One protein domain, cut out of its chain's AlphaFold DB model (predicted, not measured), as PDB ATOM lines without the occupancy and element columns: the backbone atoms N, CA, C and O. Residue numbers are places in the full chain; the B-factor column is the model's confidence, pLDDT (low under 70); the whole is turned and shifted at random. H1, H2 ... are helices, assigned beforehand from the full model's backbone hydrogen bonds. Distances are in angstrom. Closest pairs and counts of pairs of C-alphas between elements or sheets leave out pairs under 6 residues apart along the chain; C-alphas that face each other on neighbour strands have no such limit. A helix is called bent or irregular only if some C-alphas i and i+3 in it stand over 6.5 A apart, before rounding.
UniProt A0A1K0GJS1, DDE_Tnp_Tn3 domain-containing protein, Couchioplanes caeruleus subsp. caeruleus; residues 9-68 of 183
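AT A GLANCE: This is residues 9 to 68 of the 183 residues of the protein "DDE_Tnp_Tn3 domain-containing protein" of Couchioplanes caeruleus subsp. caeruleus (UniProt A0A1K0GJS1). What does the model look like? The long helix H3 crosses the kinked H1 with residues 46 to 54, while its residues 55 to 68 stick out as a free arm; short H2 is near both. What builds it? The 60 printed residues hold three named helices, H1, H2, H3 in chain order, class all helix. It is loose, radius of gyration of the C-alphas 13.2 A, spanning 39 by 24 by 20 A.

HOW THE PARTS SIT: What touches H3, residues 46 to 68? H1, residues 9 to 26, about perpendicular at 86 degrees; the closest C-alphas, of Ile 11 and Ala 50, are 4.9 A apart. Are the backbones complete? Every O i to N i+4 pair is within hydrogen-bond range in H3 and in H2, residues 32 to 40; in H1, 12 of 14.

IN THESE COORDINATES: Where is H3? It runs 33.1 A from C-alpha 46 at (108.166, 167.043, 172.742) to C-alpha 68 at (136.969, 170.359, 188.759). Is H1 irregular? Yes, C-alphas 13 and 16 are 7.8 A apart.

THE WHOLE: Any cut? The printed part has none; both links are tight. Where is confidence low? Residues 40 to 44 are under 70.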
ATOM      1  N   ASP A   9     111.282 172.993 182.466       95.38
ATOM      2  CA  ASP A   9     109.824 172.851 182.346       95.38
ATOM      3  C   ASP A   9     109.433 171.772 181.330       95.38
ATOM      4  O   ASP A   9     108.577 170.937 181.602       95.38
ATOM      5  N   LEU A  10     110.135 171.713 180.191       93.56
ATOM      6  CA  LEU A  10     109.913 170.687 179.168       93.56
ATOM      7  C   LEU A  10     110.253 169.279 179.683       93.56
ATOM      8  O   LEU A  10     109.604 168.306 179.301       93.56
ATOM      9  N   ILE A  11     111.279 169.164 180.532       94.00
ATOM     10  CA  ILE A  11     111.637 167.892 181.172       94.00
ATOM     11  C   ILE A  11     110.532 167.480 182.144       94.00
ATOM     12  O   ILE A  11     110.109 166.329 182.112       94.00
ATOM     13  N   ALA A  12     110.053 168.410 182.973       95.69
ATOM     14  CA  ALA A  12     108.987 168.151 183.934       95.69
ATOM     15  C   ALA A  12     107.683 167.736 183.234       95.69
ATOM     16  O   ALA A  12     107.089 166.723 183.592       95.69
ATOM     17  N   GLU A  13     107.290 168.455 182.180       96.19
ATOM     18  CA  GLU A  13     106.073 168.181 181.409       96.19
ATOM     19  C   GLU A  13     106.103 166.802 180.729       96.19
ATOM     20  O   GLU A  13     105.083 166.125 180.617       96.19
ATOM     21  N   GLN A  14     107.275 166.362 180.266       95.19
ATOM     22  CA  GLN A  14     107.427 165.112 179.515       95.19
ATOM     23  C   GLN A  14     107.972 163.950 180.352       95.19
ATOM     24  O   GLN A  14     108.194 162.868 179.798       95.19
ATOM     25  N   TYR A  15     108.163 164.141 181.659       94.56
ATOM     26  CA  TYR A  15     108.809 163.175 182.548       94.56
ATOM     27  C   TYR A  15     108.173 161.783 182.452       94.56
ATOM     28  O   TYR A  15     108.859 160.802 182.153       94.56
ATOM     29  N   ASP A  16     106.850 161.696 182.584       95.19
ATOM     30  CA  ASP A  16     106.129 160.419 182.540       95.19
ATOM     31  C   ASP A  16     106.302 159.690 181.206       95.19
ATOM     32  O   ASP A  16     106.449 158.467 181.165       95.19
ATOM     33  N   GLN A  17     106.312 160.428 180.093       91.81
ATOM     34  CA  GLN A  17     106.519 159.838 178.771       91.81
ATOM     35  C   GLN A  17     107.952 159.339 178.610       91.81
ATOM     36  O   GLN A  17     108.173 158.236 178.107       91.81
ATOM     37  N   MET A  18     108.933 160.102 179.093       92.25
ATOM     38  CA  MET A  18     110.330 159.677 179.099       92.25
ATOM     39  C   MET A  18     110.524 158.389 179.906       92.25
ATOM     40  O   MET A  18     111.174 157.463 179.416       92.25
ATOM     41  N   ILE A  19     109.917 158.288 181.093       94.06
ATOM     42  CA  ILE A  19     109.976 157.086 181.937       94.06
ATOM     43  C   ILE A  19     109.290 155.889 181.271       94.06
ATOM     44  O   ILE A  19     109.816 154.776 181.339       94.06
ATOM     45  N   LYS A  20     108.163 156.091 180.577       91.19
ATOM     46  CA  LYS A  20     107.501 155.029 179.798       91.19
ATOM     47  C   LYS A  20     108.413 154.475 178.708       91.19
ATOM     48  O   LYS A  20     108.578 153.260 178.626       91.19
ATOM     49  N   TYR A  21     109.054 155.338 177.917       88.38
ATOM     50  CA  TYR A  21     109.998 154.894 176.885       88.38
ATOM     51  C   TYR A  21     111.230 154.211 177.479       88.38
ATOM     52  O   TYR A  21     111.618 153.147 177.006       88.38
ATOM     53  N   ALA A  22     111.811 154.770 178.542       88.75
ATOM     54  CA  ALA A  22     112.943 154.153 179.232       88.75
ATOM     55  C   ALA A  22     112.581 152.767 179.789       88.75
ATOM     56  O   ALA A  22     113.361 151.823 179.681       88.75
ATOM     57  N   THR A  23     111.372 152.624 180.336       91.44
ATOM     58  CA  THR A  23     110.859 151.340 180.824       91.44
ATOM     59  C   THR A  23     110.649 150.364 179.678       91.44
ATOM     60  O   THR A  23     111.059 149.218 179.809       91.44
ATOM     61  N   ALA A  24     110.089 150.807 178.550       88.44
ATOM     62  CA  ALA A  24     109.874 149.955 177.384       88.44
ATOM     63  C   ALA A  24     111.188 149.407 176.802       88.44
ATOM     64  O   ALA A  24     111.260 148.230 176.449       88.44
ATOM     65  N   ILE A  25     112.234 150.243 176.766       87.50
ATOM     66  CA  ILE A  25     113.593 149.832 176.385       87.50
ATOM     67  C   ILE A  25     114.128 148.809 177.387       87.50
ATOM     68  O   ILE A  25     114.579 147.736 176.995       87.50
ATOM     69  N   ARG A  26     114.040 149.111 178.689       87.62
ATOM     70  CA  ARG A  26     114.546 148.236 179.755       87.62
ATOM     71  C   ARG A  26     113.855 146.871 179.783       87.62
ATOM     72  O   ARG A  26     114.504 145.881 180.089       87.62
ATOM     73  N   THR A  27     112.557 146.811 179.489       90.94
ATOM     74  CA  THR A  27     111.783 145.558 179.459       90.94
ATOM     75  C   THR A  27     111.832 144.848 178.106       90.94
ATOM     76  O   THR A  27     111.218 143.795 177.963       90.94
ATOM     77  N   GLY A  28     112.524 145.405 177.106       84.94
ATOM     78  CA  GLY A  28     112.627 144.825 175.762       84.94
ATOM     79  C   GLY A  28     111.331 144.875 174.945       84.94
ATOM     80  O   GLY A  28     111.256 144.277 173.877       84.94
ATOM     81  N   THR A  29     110.310 145.599 175.414       82.56
ATOM     82  CA  THR A  29     109.020 145.742 174.709       82.56
ATOM     83  C   THR A  29     109.103 146.684 173.507       82.56
ATOM     84  O   THR A  29     108.247 146.643 172.625       82.56
ATOM     85  N   ALA A  30     110.149 147.512 173.436       80.75
ATOM     86  CA  ALA A  30     110.508 148.284 172.255       80.75
ATOM     87  C   ALA A  30     112.030 148.453 172.166       80.75
ATOM     88  O   ALA A  30     112.687 148.721 173.171       80.75
ATOM     89  N   SER A  31     112.594 148.353 170.958       83.38
ATOM     90  CA  SER A  31     114.009 148.667 170.745       83.38
ATOM     91  C   SER A  31     114.242 150.179 170.737       83.38
ATOM     92  O   SER A  31     113.390 150.964 170.304       83.38
ATOM     93  N   THR A  32     115.435 150.597 171.163       80.19
ATOM     94  CA  THR A  32     115.882 151.995 171.082       80.19
ATOM     95  C   THR A  32     115.769 152.529 169.654       80.19
ATOM     96  O   THR A  32     115.305 153.647 169.445       80.19
ATOM     97  N   GLU A  33     116.111 151.711 168.657       82.81
ATOM     98  CA  GLU A  33     116.001 152.070 167.243       82.81
ATOM     99  C   GLU A  33     114.548 152.327 166.822       82.81
ATOM    100  O   GLU A  33     114.264 153.326 166.161       82.81
ATOM    101  N   ALA A  34     113.599 151.483 167.244       81.19
ATOM    102  CA  ALA A  34     112.185 151.667 166.928       81.19
ATOM    103  C   ALA A  34     111.629 152.973 167.521       81.19
ATOM    104  O   ALA A  34     110.865 153.679 166.857       81.19
ATOM    105  N   ILE A  35     112.048 153.313 168.742       80.19
ATOM    106  CA  ILE A  35     111.675 154.556 169.427       80.19
ATOM    107  C   ILE A  35     112.292 155.770 168.721       80.19
ATOM    108  O   ILE A  35     111.576 156.713 168.383       80.19
ATOM    109  N   LEU A  36     113.591 155.733 168.408       79.00
ATOM    110  CA  LEU A  36     114.271 156.815 167.690       79.00
ATOM    111  C   LEU A  36     113.691 157.027 166.291       79.00
ATOM    112  O   LEU A  36     113.428 158.164 165.903       79.00
ATOM    113  N   ARG A  37     113.397 155.947 165.560       79.69
ATOM    114  CA  ARG A  37     112.753 156.003 164.240       79.69
ATOM    115  C   ARG A  37     111.363 156.640 164.298       79.69
ATOM    116  O   ARG A  37     110.940 157.290 163.344       79.69
ATOM    117  N   ARG A  38     110.636 156.469 165.407       77.50
ATOM    118  CA  ARG A  38     109.345 157.135 165.635       77.50
ATOM    119  C   ARG A  38     109.519 158.639 165.855       77.50
ATOM    120  O   ARG A  38     108.702 159.411 165.360       77.50
ATOM    121  N   PHE A  39     110.584 159.055 166.536       76.50
ATOM    122  CA  PHE A  39     110.886 160.469 166.776       76.50
ATOM    123  C   PHE A  39     111.466 161.186 165.556       76.50
ATOM    124  O   PHE A  39     111.134 162.343 165.326       76.50
ATOM    125  N   THR A  40     112.274 160.526 164.724       67.75
ATOM    126  CA  THR A  40     112.833 161.151 163.511       67.75
ATOM    127  C   THR A  40     111.787 161.386 162.423       67.75
ATOM    128  O   THR A  40     111.904 162.347 161.669       67.75
ATOM    129  N   ARG A  41     110.714 160.582 162.380       66.19
ATOM    130  CA  ARG A  41     109.547 160.831 161.508       66.19
ATOM    131  C   ARG A  41     108.749 162.076 161.903       66.19
ATOM    132  O   ARG A  41     108.074 162.656 161.063       66.19
ATOM    133  N   ALA A  42     108.830 162.482 163.167       59.75
ATOM    134  CA  ALA A  42     108.174 163.660 163.709       59.75
ATOM    135  C   ALA A  42     109.216 164.475 164.479       59.75
ATOM    136  O   ALA A  42     109.220 164.476 165.708       59.75
ATOM    137  N   ALA A  43     110.111 165.158 163.751       55.06
ATOM    138  CA  ALA A  43     111.286 165.876 164.274       55.06
ATOM    139  C   ALA A  43     111.005 166.884 165.421       55.06
ATOM    140  O   ALA A  43     111.930 167.400 166.047       55.06
ATOM    141  N   SER A  44     109.731 167.131 165.738       63.91
ATOM    142  CA  SER A  44     109.242 168.003 166.803       63.91
ATOM    143  C   SER A  44     108.627 167.268 168.011       63.91
ATOM    144  O   SER A  44     107.936 167.904 168.807       63.91
ATOM    145  N   HIS A  45     108.824 165.953 168.186       82.69
ATOM    146  CA  HIS A  45     108.228 165.242 169.326       82.69
ATOM    147  C   HIS A  45     108.742 165.812 170.660       82.69
ATOM    148  O   HIS A  45     109.936 165.730 170.963       82.69
ATOM    149  N   SER A  46     107.841 166.364 171.476       86.94
ATOM    150  CA  SER A  46     108.166 167.043 172.742       86.94
ATOM    151  C   SER A  46     108.971 166.149 173.687       86.94
ATOM    152  O   SER A  46     109.976 166.586 174.239       86.94
ATOM    153  N   THR A  47     108.616 164.865 173.794       88.88
ATOM    154  CA  THR A  47     109.369 163.890 174.602       88.88
ATOM    155  C   THR A  47     110.806 163.674 174.117       88.88
ATOM    156  O   THR A  47     111.711 163.557 174.937       88.88
ATOM    157  N   TYR A  48     111.056 163.666 172.802       87.75
ATOM    158  CA  TYR A  48     112.421 163.556 172.276       87.75
ATOM    159  C   TYR A  48     113.231 164.814 172.600       87.75
ATOM    160  O   TYR A  48     114.378 164.732 173.035       87.75
ATOM    161  N   GLN A  49     112.611 165.989 172.474       89.12
ATOM    162  CA  GLN A  49     113.233 167.250 172.873       89.12
ATOM    163  C   GLN A  49     113.555 167.277 174.374       89.12
ATOM    164  O   GLN A  49     114.643 167.712 174.744       89.12
ATOM    165  N   ALA A  50     112.669 166.757 175.226       91.81
ATOM    166  CA  ALA A  50     112.909 166.613 176.659       91.81
ATOM    167  C   ALA A  50     114.079 165.657 176.964       91.81
ATOM    168  O   ALA A  50     114.958 165.997 177.755       91.81
ATOM    169  N   MET A  51     114.171 164.514 176.268       89.75
ATOM    170  CA  MET A  51     115.327 163.607 176.364       89.75
ATOM    171  C   MET A  51     116.642 164.301 175.983       89.75
ATOM    172  O   MET A  51     117.652 164.124 176.666       89.75
ATOM    173  N   LEU A  52     116.638 165.136 174.938       89.56
ATOM    174  CA  LEU A  52     117.811 165.928 174.554       89.56
ATOM    175  C   LEU A  52     118.193 166.973 175.617       89.56
ATOM    176  O   LEU A  52     119.383 167.216 175.821       89.56
ATOM    177  N   GLU A  53     117.221 167.597 176.295       92.50
ATOM    178  CA  GLU A  53     117.496 168.516 177.412       92.50
ATOM    179  C   GLU A  53     118.102 167.779 178.615       92.50
ATOM    180  O   GLU A  53     119.088 168.257 179.178       92.50
ATOM    181  N   VAL A  54     117.598 166.589 178.962       93.19
ATOM    182  CA  VAL A  54     118.213 165.744 180.003       93.19
ATOM    183  C   VAL A  54     119.643 165.368 179.619       93.19
ATOM    184  O   VAL A  54     120.554 165.512 180.434       93.19
ATOM    185  N   GLY A  55     119.882 164.975 178.364       90.50
ATOM    186  CA  GLY A  55     121.230 164.698 177.861       90.50
ATOM    187  C   GLY A  55     122.170 165.903 177.984       90.50
ATOM    188  O   GLY A  55     123.321 165.754 178.402       90.50
ATOM    189  N   ARG A  56     121.683 167.120 177.698       92.00
ATOM    190  CA  ARG A  56     122.438 168.367 177.922       92.00
ATOM    191  C   ARG A  56     122.743 168.605 179.399       92.00
ATOM    192  O   ARG A  56     123.869 168.995 179.711       92.00
ATOM    193  N   ALA A  57     121.786 168.366 180.294       93.75
ATOM    194  CA  ALA A  57     121.983 168.510 181.734       93.75
ATOM    195  C   ALA A  57     123.064 167.552 182.250       93.75
ATOM    196  O   ALA A  57     124.035 167.994 182.863       93.75
ATOM    197  N   VAL A  58     122.959 166.264 181.908       93.88
ATOM    198  CA  VAL A  58     123.947 165.236 182.273       93.88
ATOM    199  C   VAL A  58     125.329 165.583 181.720       93.88
ATOM    200  O   VAL A  58     126.306 165.556 182.467       93.88
ATOM    201  N   LYS A  59     125.419 165.994 180.447       91.12
ATOM    202  CA  LYS A  59     126.683 166.439 179.843       91.12
ATOM    203  C   LYS A  59     127.276 167.636 180.585       91.12
ATOM    204  O   LYS A  59     128.476 167.664 180.822       91.12
ATOM    205  N   THR A  60     126.455 168.613 180.961       92.44
ATOM    206  CA  THR A  60     126.915 169.807 181.687       92.44
ATOM    207  C   THR A  60     127.454 169.437 183.066       92.44
ATOM    208  O   THR A  60     128.545 169.869 183.425       92.44
ATOM    209  N   ILE A  61     126.736 168.588 183.809       93.31
ATOM    210  CA  ILE A  61     127.176 168.074 185.114       93.31
ATOM    211  C   ILE A  61     128.496 167.316 184.970       93.31
ATOM    212  O   ILE A  61     129.425 167.547 185.742       93.31
ATOM    213  N   PHE A  62     128.595 166.437 183.973       92.00
ATOM    214  CA  PHE A  62     129.815 165.694 183.697       92.00
ATOM    215  C   PHE A  62     130.986 166.627 183.384       92.00
ATOM    216  O   PHE A  62     132.024 166.507 184.016       92.00
ATOM    217  N   VAL A  63     130.816 167.595 182.477       92.44
ATOM    218  CA  VAL A  63     131.876 168.552 182.123       92.44
ATOM    219  C   VAL A  63     132.287 169.393 183.332       92.44
ATOM    220  O   VAL A  63     133.474 169.591 183.555       92.44
ATOM    221  N   ALA A  64     131.338 169.850 184.153       94.00
ATOM    222  CA  ALA A  64     131.651 170.594 185.370       94.00
ATOM    223  C   ALA A  64     132.443 169.746 186.381       94.00
ATOM    224  O   ALA A  64     133.395 170.238 186.984       94.00
ATOM    225  N   ARG A  65     132.084 168.464 186.545       94.31
ATOM    226  CA  ARG A  65     132.853 167.512 187.363       94.31
ATOM    227  C   ARG A  65     134.242 167.284 186.782       94.31
ATOM    228  O   ARG A  65     135.212 167.446 187.508       94.31
ATOM    229  N   TYR A  66     134.321 166.990 185.487       91.19
ATOM    230  CA  TYR A  66     135.563 166.785 184.753       91.19
ATOM    231  C   TYR A  66     136.510 167.967 184.941       91.19
ATOM    232  O   TYR A  66     137.640 167.772 185.346       91.19
ATOM    233  N   LEU A  67     136.053 169.206 184.743       92.56
ATOM    234  CA  LEU A  67     136.896 170.397 184.895       92.56
ATOM    235  C   LEU A  67     137.394 170.622 186.331       92.56
ATOM    236  O   LEU A  67     138.451 171.221 186.513       92.56
ATOM    237  N   ARG A  68     136.648 170.159 187.339       95.19
ATOM    238  CA  ARG A  68     136.969 170.359 188.759       95.19
ATOM    239  C   ARG A  68     137.856 169.258 189.344       95.19
ATOM    240  O   ARG A  68     138.592 169.524 190.287       95.19
TER     241      ARG A  68